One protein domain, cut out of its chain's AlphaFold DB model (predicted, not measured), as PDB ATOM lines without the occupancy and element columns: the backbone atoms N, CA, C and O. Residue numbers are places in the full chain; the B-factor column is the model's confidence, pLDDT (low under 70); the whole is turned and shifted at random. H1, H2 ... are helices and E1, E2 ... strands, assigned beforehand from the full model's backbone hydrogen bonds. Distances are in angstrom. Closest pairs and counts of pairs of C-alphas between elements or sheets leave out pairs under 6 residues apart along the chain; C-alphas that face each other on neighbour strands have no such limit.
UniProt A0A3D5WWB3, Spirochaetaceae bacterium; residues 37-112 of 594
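What this domain is: This is residues 37 to 112 of the 594 residues of a protein of Spirochaetaceae bacterium (UniProt A0A3D5WWB3). A narrow, twisted sheet of three strands has one long helix, H2, running along one face; the short helix H1 covers edge strand E1 on the same face, and no named helix covers the other. The whole is a rod, spanning 41 by 19 by 18 A. The printed part has 76 residues, with two named helices and three named strands in the order E1 H1 H2 E2 E3. The sheet's order is E1, E3, E2, mixed; the class is mixed, helices and strands, and the whole is compact, with a radius of gyration of the C-alphas of 12.6 A.

Where its parts are: Strand E1 is residues 37 to 43, from C-alpha 37 at (48.734, 18.418, -17.985). E3, residues 103 to 111, is 26.6 A long and ends at C-alpha 111 at (46.240, -5.459, -13.577). E2, residues 90 to 98, is 26.0 A long. H2, residues 67 to 83, is 24.0 A long; H1 is residues 50 to 54.

How they stand to each other: E3, the inner strand, is parallel to E1 at 17 degrees, with N 108 and O 41 within hydrogen-bond range at 2.8 A. E3 and E2 form an antiparallel hairpin at 160 degrees, with N 98 and O 103 at 2.8 A. The sheet is twisted, its C-alphas up to 4.4 A off the best plane. With H2 on one face, it makes two layers, a sheet and a helix on it. H2 lies over E3 and E2 at a height over the sheet of 10.0 A, along the strands, at 21 degrees to E2 on the local plane; its closest C-alphas to E2 are Asp 78 and Ile 91, 7.0 A. H1 lies over E1 at a height of 9.0 A, with a local plane fitted to just 6 C-alphas of the sheet. H1 and H2 are close but not clearly touching, the closest C-alphas being Leu 53 and Ile 77, 6.4 A. In H1 and H2 every O i to N i+4 pair is within hydrogen-bond range.

The domain as a whole: The C-alphas farthest apart, Gly 85 and Gln 100, are 41.8 A apart. The printed part has no cut. The link H1 to H2, residues 55 to 66, is long. Mean pLDDT of the printed part is 91.0, and no printed residue is under 70.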
ATOM      1  N   PHE A  37      49.262  19.639 -18.585       93.12
ATOM      2  CA  PHE A  37      48.734  18.418 -17.985       93.12
ATOM      3  C   PHE A  37      47.204  18.481 -17.890       93.12
ATOM      4  O   PHE A  37      46.663  19.409 -17.293       93.12
ATOM      5  N   SER A  38      46.503  17.494 -18.452       91.00
ATOM      6  CA  SER A  38      45.026  17.451 -18.458       91.00
ATOM      7  C   SER A  38      44.442  16.592 -17.337       91.00
ATOM      8  O   SER A  38      43.273  16.744 -16.996       91.00
ATOM      9  N   GLY A  39      45.238  15.687 -16.761       92.19
ATOM     10  CA  GLY A  39      44.805  14.776 -15.703       92.19
ATOM     11  C   GLY A  39      45.351  13.357 -15.855       92.19
ATOM     12  O   GLY A  39      45.958  12.999 -16.871       92.19
ATOM     13  N   VAL A  40      45.110  12.549 -14.822       94.44
ATOM     14  CA  VAL A  40      45.388  11.106 -14.786       94.44
ATOM     15  C   VAL A  40      44.074  10.367 -14.566       94.44
ATOM     16  O   VAL A  40      43.291  10.741 -13.697       94.44
ATOM     17  N   SER A  41      43.849   9.311 -15.340       93.75
ATOM     18  CA  SER A  41      42.768   8.346 -15.128       93.75
ATOM     19  C   SER A  41      43.341   7.010 -14.662       93.75
ATOM     20  O   SER A  41      44.448   6.641 -15.055       93.75
ATOM     21  N   PHE A  42      42.592   6.298 -13.823       94.94
ATOM     22  CA  PHE A  42      42.958   4.982 -13.299       94.94
ATOM     23  C   PHE A  42      41.979   3.932 -13.817       94.94
ATOM     24  O   PHE A  42      40.791   4.218 -13.967       94.94
ATOM     25  N   ASP A  43      42.490   2.744 -14.121       94.00
ATOM     26  CA  ASP A  43      41.708   1.621 -14.630       94.00
ATOM     27  C   ASP A  43      42.220   0.310 -14.033       94.00
ATOM     28  O   ASP A  43      43.430   0.122 -13.903       94.00
ATOM     29  N   GLY A  44      41.301  -0.585 -13.671       90.31
ATOM     30  CA  GLY A  44      41.613  -1.882 -13.062       90.31
ATOM     31  C   GLY A  44      42.026  -1.852 -11.581       90.31
ATOM     32  O   GLY A  44      42.398  -2.890 -11.043       90.31
ATOM     33  N   ASN A  45      41.928  -0.706 -10.894       92.12
ATOM     34  CA  ASN A  45      42.173  -0.608  -9.452       92.12
ATOM     35  C   ASN A  45      40.934  -1.003  -8.625       92.12
ATOM     36  O   ASN A  45      39.981  -0.235  -8.508       92.12
ATOM     37  N   THR A  46      40.953  -2.189  -8.016       90.62
ATOM     38  CA  THR A  46      39.914  -2.675  -7.088       90.62
ATOM     39  C   THR A  46      40.413  -2.769  -5.646       90.62
ATOM     40  O   THR A  46      39.625  -2.613  -4.714       90.62
ATOM     41  N   ILE A  47      41.725  -2.941  -5.442       90.25
ATOM     42  CA  ILE A  47      42.361  -3.012  -4.118       90.25
ATOM     43  C   ILE A  47      42.420  -1.629  -3.453       90.25
ATOM     44  O   ILE A  47      42.155  -1.499  -2.255       90.25
ATOM     45  N   PHE A  48      42.780  -0.587  -4.209       92.81
ATOM     46  CA  PHE A  48      42.855   0.791  -3.714       92.81
ATOM     47  C   PHE A  48      41.891   1.703  -4.463       92.81
ATOM     48  O   PHE A  48      41.781   1.649  -5.688       92.81
ATOM     49  N   SER A  49      41.222   2.587  -3.718       93.88
ATOM     50  CA  SER A  49      40.273   3.528  -4.306       93.88
ATOM     51  C   SER A  49      40.976   4.553  -5.196       93.88
ATOM     52  O   SER A  49      42.121   4.953  -4.949       93.88
ATOM     53  N   THR A  50      40.265   5.017  -6.218       93.38
ATOM     54  CA  THR A  50      40.772   6.014  -7.165       93.38
ATOM     55  C   THR A  50      41.145   7.316  -6.463       93.38
ATOM     56  O   THR A  50      42.133   7.946  -6.831       93.38
ATOM     57  N   GLU A  51      40.428   7.704  -5.407       92.75
ATOM     58  CA  GLU A  51      40.724   8.894  -4.602       92.75
ATOM     59  C   GLU A  51      42.077   8.757  -3.901       92.75
ATOM     60  O   GLU A  51      42.878   9.695  -3.895       92.75
ATOM     61  N   ARG A  52      42.368   7.570  -3.353       92.50
ATOM     62  CA  ARG A  52      43.652   7.291  -2.707       92.50
ATOM     63  C   ARG A  52      44.795   7.347  -3.714       92.50
ATOM     64  O   ARG A  52      45.801   7.990  -3.431       92.50
ATOM     65  N   LEU A  53      44.641   6.728  -4.884       92.94
ATOM     66  CA  LEU A  53      45.663   6.763  -5.937       92.94
ATOM     67  C   LEU A  53      45.873   8.183  -6.481       92.94
ATOM     68  O   LEU A  53      47.007   8.635  -6.632       92.94
ATOM     69  N   SER A  54      44.781   8.924  -6.677       92.56
ATOM     70  CA  SER A  54      44.811  10.315  -7.138       92.56
ATOM     71  C   SER A  54      45.498  11.248  -6.140       92.56
ATOM     72  O   SER A  54      46.139  12.206  -6.559       92.56
ATOM     73  N   SER A  55      45.437  10.958  -4.833       94.00
ATOM     74  CA  SER A  55      46.108  11.766  -3.802       94.00
ATOM     75  C   SER A  55      47.638  11.793  -3.927       94.00
ATOM     76  O   SER A  55      48.275  12.730  -3.444       94.00
ATOM     77  N   PHE A  56      48.238  10.801  -4.596       92.88
ATOM     78  CA  PHE A  56      49.677  10.782  -4.869       92.88
ATOM     79  C   PHE A  56      50.072  11.653  -6.063       92.88
ATOM     80  O   PHE A  56      51.239  12.035  -6.157       92.88
ATOM     81  N   ILE A  57      49.129  11.982  -6.952       93.88
ATOM     82  CA  ILE A  57      49.371  12.824  -8.125       93.88
ATOM     83  C   ILE A  57      49.438  14.284  -7.677       93.88
ATOM     84  O   ILE A  57      48.443  14.886  -7.282       93.88
ATOM     85  N   SER A  58      50.633  14.867  -7.739       92.69
ATOM     86  CA  SER A  58      50.879  16.230  -7.258       92.69
ATOM     87  C   SER A  58      50.639  17.321  -8.308       92.69
ATOM     88  O   SER A  58      50.558  18.495  -7.947       92.69
ATOM     89  N   LEU A  59      50.537  16.948  -9.589       91.62
ATOM     90  CA  LEU A  59      50.218  17.854 -10.697       91.62
ATOM     91  C   LEU A  59      48.712  18.097 -10.783       91.62
ATOM     92  O   LEU A  59      47.923  17.152 -10.725       91.62
ATOM     93  N   LYS A  60      48.314  19.356 -10.972       91.56
ATOM     94  CA  LYS A  60      46.915  19.734 -11.180       91.56
ATOM     95  C   LYS A  60      46.634  19.943 -12.665       91.56
ATOM     96  O   LYS A  60      47.509  20.428 -13.386       91.56
ATOM     97  N   PRO A  61      45.423  19.609 -13.144       91.44
ATOM     98  CA  PRO A  61      45.013  19.962 -14.496       91.44
ATOM     99  C   PRO A  61      45.229  21.457 -14.767       91.44
ATOM    100  O   PRO A  61      44.816  22.292 -13.964       91.44
ATOM    101  N   GLY A  62      45.895  21.786 -15.874       88.44
ATOM    102  CA  GLY A  62      46.299  23.155 -16.216       88.44
ATOM    103  C   GLY A  62      47.768  23.488 -15.923       88.44
ATOM    104  O   GLY A  62      48.287  24.453 -16.484       88.44
ATOM    105  N   ASP A  63      48.466  22.684 -15.117       89.94
ATOM    106  CA  ASP A  63      49.895  22.878 -14.860       89.94
ATOM    107  C   ASP A  63      50.745  22.530 -16.103       89.94
ATOM    108  O   ASP A  63      50.403  21.612 -16.861       89.94
ATOM    109  N   PRO A  64      51.906  23.183 -16.308       90.38
ATOM    110  CA  PRO A  64      52.914  22.713 -17.253       90.38
ATOM    111  C   PRO A  64      53.312  21.260 -16.969       90.38
ATOM    112  O   PRO A  64      53.613  20.897 -15.828       90.38
ATOM    113  N   LEU A  65      53.360  20.424 -18.007       89.19
ATOM    114  CA  LEU A  65      53.679  19.010 -17.848       89.19
ATOM    115  C   LEU A  65      55.111  18.811 -17.331       89.19
ATOM    116  O   LEU A  65      56.087  18.968 -18.063       89.19
ATOM    117  N   ASN A  66      55.232  18.349 -16.086       89.94
ATOM    118  CA  ASN A  66      56.492  17.888 -15.517       89.94
ATOM    119  C   ASN A  66      56.517  16.357 -15.451       89.94
ATOM    120  O   ASN A  66      56.115  15.749 -14.456       89.94
ATOM    121  N   LEU A  67      57.019  15.725 -16.515       88.06
ATOM    122  CA  LEU A  67      57.048  14.264 -16.622       88.06
ATOM    123  C   LEU A  67      57.871  13.611 -15.501       88.06
ATOM    124  O   LEU A  67      57.477  12.572 -14.985       88.06
ATOM    125  N   LYS A  68      58.984  14.225 -15.080       90.56
ATOM    126  CA  LYS A  68      59.820  13.694 -13.991       90.56
ATOM    127  C   LYS A  68      59.039  13.619 -12.678       90.56
ATOM    128  O   LYS A  68      59.119  12.618 -11.971       90.56
ATOM    129  N   ARG A  69      58.270  14.667 -12.367       90.31
ATOM    130  CA  ARG A  69      57.406  14.713 -11.183       90.31
ATOM    131  C   ARG A  69      56.293  13.673 -11.267       90.31
ATOM    132  O   ARG A  69      56.114  12.921 -10.319       90.31
ATOM    133  N   LEU A  70      55.628  13.570 -12.419       92.19
ATOM    134  CA  LEU A  70      54.573  12.580 -12.640       92.19
ATOM    135  C   LEU A  70      55.086  11.141 -12.487       92.19
ATOM    136  O   LEU A  70      54.438  10.328 -11.840       92.19
ATOM    137  N   LEU A  71      56.265  10.831 -13.032       93.12
ATOM    138  CA  LEU A  71      56.894   9.518 -12.871       93.12
ATOM    139  C   LEU A  71      57.245   9.231 -11.406       93.12
ATOM    140  O   LEU A  71      57.056   8.111 -10.945       93.12
ATOM    141  N   SER A  72      57.699  10.238 -10.653       93.81
ATOM    142  CA  SER A  72      57.925  10.094  -9.211       93.81
ATOM    143  C   SER A  72      56.628   9.861  -8.435       93.81
ATOM    144  O   SER A  72      56.646   9.127  -7.453       93.81
ATOM    145  N   ASP A  73      55.523  10.482  -8.842       94.31
ATOM    146  CA  ASP A  73      54.213  10.268  -8.228       94.31
ATOM    147  C   ASP A  73      53.662   8.878  -8.571       94.31
ATOM    148  O   ASP A  73      53.194   8.172  -7.682       94.31
ATOM    149  N   LYS A  74      53.825   8.430  -9.823       94.19
ATOM    150  CA  LYS A  74      53.520   7.057 -10.244       94.19
ATOM    151  C   LYS A  74      54.332   6.031  -9.448       94.19
ATOM    152  O   LYS A  74      53.770   5.047  -8.989       94.19
ATOM    153  N   GLN A  75      55.615   6.290  -9.198       92.88
ATOM    154  CA  GLN A  75      56.440   5.402  -8.376       92.88
ATOM    155  C   GLN A  75      55.887   5.242  -6.951       92.88
ATOM    156  O   GLN A  75      55.963   4.154  -6.398       92.88
ATOM    157  N   LYS A  76      55.288   6.284  -6.356       92.81
ATOM    158  CA  LYS A  76      54.638   6.164  -5.034       92.81
ATOM    159  C   LYS A  76      53.419   5.241  -5.078       92.81
ATOM    160  O   LYS A  76      53.130   4.568  -4.093       92.81
ATOM    161  N   ILE A  77      52.710   5.222  -6.206       93.06
ATOM    162  CA  ILE A  77      51.589   4.309  -6.442       93.06
ATOM    163  C   ILE A  77      52.105   2.878  -6.595       93.06
ATOM    164  O   ILE A  77      51.593   1.988  -5.920       93.06
ATOM    165  N   ASP A  78      53.146   2.672  -7.406       91.12
ATOM    166  CA  ASP A  78      53.810   1.371  -7.551       91.12
ATOM    167  C   ASP A  78      54.270   0.856  -6.167       91.12
ATOM    168  O   ASP A  78      53.974  -0.272  -5.772       91.12
ATOM    169  N   ASP A  79      54.881   1.732  -5.366       89.75
ATOM    170  CA  ASP A  79      55.337   1.428  -4.011       89.75
ATOM    171  C   ASP A  79      54.187   1.060  -3.064       89.75
ATOM    172  O   ASP A  79      54.330   0.119  -2.292       89.75
ATOM    173  N   LEU A  80      53.028   1.722  -3.138       91.00
ATOM    174  CA  LEU A  80      51.859   1.370  -2.320       91.00
ATOM    175  C   LEU A  80      51.411  -0.086  -2.540       91.00
ATOM    176  O   LEU A  80      51.095  -0.792  -1.573       91.00
ATOM    177  N   TYR A  81      51.382  -0.533  -3.798       90.75
ATOM    178  CA  TYR A  81      51.048  -1.915  -4.145       90.75
ATOM    179  C   TYR A  81      52.128  -2.885  -3.657       90.75
ATOM    180  O   TYR A  81      51.800  -3.891  -3.022       90.75
ATOM    181  N   TYR A  82      53.404  -2.557  -3.873       86.44
ATOM    182  CA  TYR A  82      54.529  -3.386  -3.435       86.44
ATOM    183  C   TYR A  82      54.610  -3.529  -1.913       86.44
ATOM    184  O   TYR A  82      54.825  -4.631  -1.417       86.44
ATOM    185  N   GLU A  83      54.379  -2.459  -1.151       84.00
ATOM    186  CA  GLU A  83      54.344  -2.515   0.319       84.00
ATOM    187  C   GLU A  83      53.196  -3.377   0.855       84.00
ATOM    188  O   GLU A  83      53.282  -3.909   1.959       84.00
ATOM    189  N   SER A  84      52.129  -3.538   0.071       84.88
ATOM    190  CA  SER A  84      50.959  -4.338   0.444       84.88
ATOM    191  C   SER A  84      51.035  -5.791  -0.050       84.88
ATOM    192  O   SER A  84      50.061  -6.534   0.088       84.88
ATOM    193  N   GLY A  85      52.179  -6.197  -0.616       83.62
ATOM    194  CA  GLY A  85      52.448  -7.558  -1.089       83.62
ATOM    195  C   GLY A  85      52.078  -7.827  -2.548       83.62
ATOM    196  O   GLY A  85      52.258  -8.945  -3.017       83.62
ATOM    197  N   TYR A  86      51.583  -6.840  -3.295       88.25
ATOM    198  CA  TYR A  86      51.074  -7.024  -4.660       88.25
ATOM    199  C   TYR A  86      52.150  -6.801  -5.735       88.25
ATOM    200  O   TYR A  86      52.016  -5.950  -6.614       88.25
ATOM    201  N   ILE A  87      53.253  -7.544  -5.655       83.81
ATOM    202  CA  ILE A  87      54.424  -7.349  -6.534       83.81
ATOM    203  C   ILE A  87      54.234  -7.835  -7.967       83.81
ATOM    204  O   ILE A  87      54.930  -7.373  -8.865       83.81
ATOM    205  N   PHE A  88      53.300  -8.758  -8.191       85.06
ATOM    206  CA  PHE A  88      53.014  -9.299  -9.518       85.06
ATOM    207  C   PHE A  88      51.973  -8.470 -10.280       85.06
ATOM    208  O   PHE A  88      51.591  -8.838 -11.394       85.06
ATOM    209  N   ASN A  89      51.513  -7.356  -9.699       87.25
ATOM    210  CA  ASN A  89      50.609  -6.434 -10.372       87.25
ATOM    211  C   ASN A  89      51.333  -5.734 -11.520       87.25
ATOM    212  O   ASN A  89      52.453  -5.248 -11.372       87.25
ATOM    213  N   SER A  90      50.668  -5.630 -12.666       88.88
ATOM    214  CA  SER A  90      51.201  -4.880 -13.801       88.88
ATOM    215  C   SER A  90      50.627  -3.470 -13.790       88.88
ATOM    216  O   SER A  90      49.429  -3.297 -13.999       88.88
ATOM    217  N   ILE A  91      51.471  -2.466 -13.537       91.94
ATOM    218  CA  ILE A  91      51.073  -1.051 -13.510       91.94
ATOM    219  C   ILE A  91      51.716  -0.327 -14.690       91.94
ATOM    220  O   ILE A  91      52.896   0.048 -14.674       91.94
ATOM    221  N   SER A  92      50.918  -0.111 -15.730       93.25
ATOM    222  CA  SER A  92      51.345   0.546 -16.965       93.25
ATOM    223  C   SER A  92      50.781   1.961 -17.049       93.25
ATOM    224  O   SER A  92      49.668   2.224 -16.606       93.25
ATOM    225  N   MET A  93      51.561   2.887 -17.608       93.44
ATOM    226  CA  MET A  93      51.125   4.260 -17.854       93.44
ATOM    227  C   MET A  93      51.180   4.531 -19.352       93.44
ATOM    228  O   MET A  93      52.247   4.440 -19.959       93.44
ATOM    229  N   SER A  94      50.044   4.890 -19.938       93.38
ATOM    230  CA  SER A  94      49.954   5.371 -21.312       93.38
ATOM    231  C   SER A  94      49.647   6.867 -21.329       93.38
ATOM    232  O   SER A  94      49.061   7.416 -20.395       93.38
ATOM    233  N   GLN A  95      50.097   7.542 -22.383       92.75
ATOM    234  CA  GLN A  95      49.859   8.968 -22.597       92.75
ATOM    235  C   GLN A  95      48.960   9.158 -23.817       92.75
ATOM    236  O   GLN A  95      49.123   8.471 -24.829       92.75
ATOM    237  N   THR A  96      48.070  10.139 -23.753       92.50
ATOM    238  CA  THR A  96      47.232  10.562 -24.872       92.50
ATOM    239  C   THR A  96      47.431  12.055 -25.080       92.50
ATOM    240  O   THR A  96      47.205  12.855 -24.170       92.50
ATOM    241  N   ARG A  97      47.911  12.421 -26.271       91.00
ATOM    242  CA  ARG A  97      48.184  13.811 -26.649       91.00
ATOM    243  C   ARG A  97      46.974  14.400 -27.362       91.00
ATOM    244  O   ARG A  97      46.474  13.795 -28.306       91.00
ATOM    245  N   ASP A  98      46.569  15.588 -26.942       90.25
ATOM    246  CA  ASP A  98      45.600  16.425 -27.639       90.25
ATOM    247  C   ASP A  98      46.334  17.622 -28.259       90.25
ATOM    248  O   ASP A  98      46.612  18.631 -27.604       90.25
ATOM    249  N   GLU A  99      46.684  17.479 -29.539       86.81
ATOM    250  CA  GLU A  99      47.398  18.486 -30.334       86.81
ATOM    251  C   GLU A  99      46.642  19.824 -30.422       86.81
ATOM    252  O   GLU A  99      47.284  20.882 -30.455       86.81
ATOM    253  N   GLN A 100      45.302  19.781 -30.428       83.00
ATOM    254  CA  GLN A 100      44.430  20.951 -30.578       83.00
ATOM    255  C   GLN A 100      44.348  21.748 -29.275       83.00
ATOM    256  O   GLN A 100      44.486  22.970 -29.295       83.00
ATOM    257  N   ALA A 101      44.196  21.060 -28.141       82.00
ATOM    258  CA  ALA A 101      44.185  21.681 -26.819       82.00
ATOM    259  C   ALA A 101      45.596  21.966 -26.263       82.00
ATOM    260  O   ALA A 101      45.728  22.608 -25.221       82.00
ATOM    261  N   GLY A 102      46.658  21.475 -26.916       86.12
ATOM    262  CA  GLY A 102      48.037  21.592 -26.423       86.12
ATOM    263  C   GLY A 102      48.251  20.864 -25.094       86.12
ATOM    264  O   GLY A 102      49.065  21.288 -24.270       86.12
ATOM    265  N   SER A 103      47.503  19.783 -24.866       89.88
ATOM    266  CA  SER A 103      47.397  19.136 -23.561       89.88
ATOM    267  C   SER A 103      47.663  17.627 -23.631       89.88
ATOM    268  O   SER A 103      47.520  17.007 -24.684       89.88
ATOM    269  N   ILE A 104      48.130  17.028 -22.533       91.75
ATOM    270  CA  ILE A 104      48.426  15.594 -22.433       91.75
ATOM    271  C   ILE A 104      47.717  15.025 -21.210       91.75
ATOM    272  O   ILE A 104      47.899  15.499 -20.085       91.75
ATOM    273  N   SER A 105      46.954  13.960 -21.438       92.88
ATOM    274  CA  SER A 105      46.349  13.138 -20.392       92.88
ATOM    275  C   SER A 105      47.098  11.817 -20.248       92.88
ATOM    276  O   SER A 105      47.737  11.336 -21.188       92.88
ATOM    277  N   PHE A 106      47.033  11.237 -19.054       94.19
ATOM    278  CA  PHE A 106      47.663   9.957 -18.753       94.19
ATOM    279  C   PHE A 106      46.616   8.956 -18.269       94.19
ATOM    280  O   PHE A 106      45.689   9.308 -17.537       94.19
ATOM    281  N   LYS A 107      46.773   7.695 -18.663       94.50
ATOM    282  CA  LYS A 107      45.987   6.578 -18.142       94.50
ATOM    283  C   LYS A 107      46.930   5.600 -17.459       94.50
ATOM    284  O   LYS A 107      47.875   5.118 -18.079       94.50
ATOM    285  N   ILE A 108      46.682   5.334 -16.181       94.75
ATOM    286  CA  ILE A 108      47.377   4.309 -15.407       94.75
ATOM    287  C   ILE A 108      46.472   3.078 -15.372       94.75
ATOM    288  O   ILE A 108      45.437   3.081 -14.711       94.75
ATOM    289  N   SER A 109      46.860   2.042 -16.113       94.12
ATOM    290  CA  SER A 109      46.154   0.762 -16.152       94.12
ATOM    291  C   SER A 109      46.847  -0.227 -15.221       94.12
ATOM    292  O   SER A 109      48.043  -0.498 -15.385       94.12
ATOM    293  N   ILE A 110      46.090  -0.762 -14.267       94.19
ATOM    294  CA  ILE A 110      46.556  -1.669 -13.222       94.19
ATOM    295  C   ILE A 110      45.895  -3.029 -13.442       94.19
ATOM    296  O   ILE A 110      44.674  -3.143 -13.458       94.19
ATOM    297  N   ILE A 111      46.704  -4.071 -13.604       93.06
ATOM    298  CA  ILE A 111      46.240  -5.459 -13.577       93.06
ATOM    299  C   ILE A 111      46.579  -6.009 -12.199       93.06
ATOM    300  O   ILE A 111      47.744  -6.299 -11.918       93.06
ATOM    301  N   GLU A 112      45.568  -6.102 -11.341       90.00
ATOM    302  CA  GLU A 112      45.714  -6.596  -9.975       90.00
ATOM    303  C   GLU A 112      45.752  -8.128  -9.936       90.00
ATOM    304  O   GLU A 112      44.975  -8.806 -10.605       90.00
TER     305      GLU A 112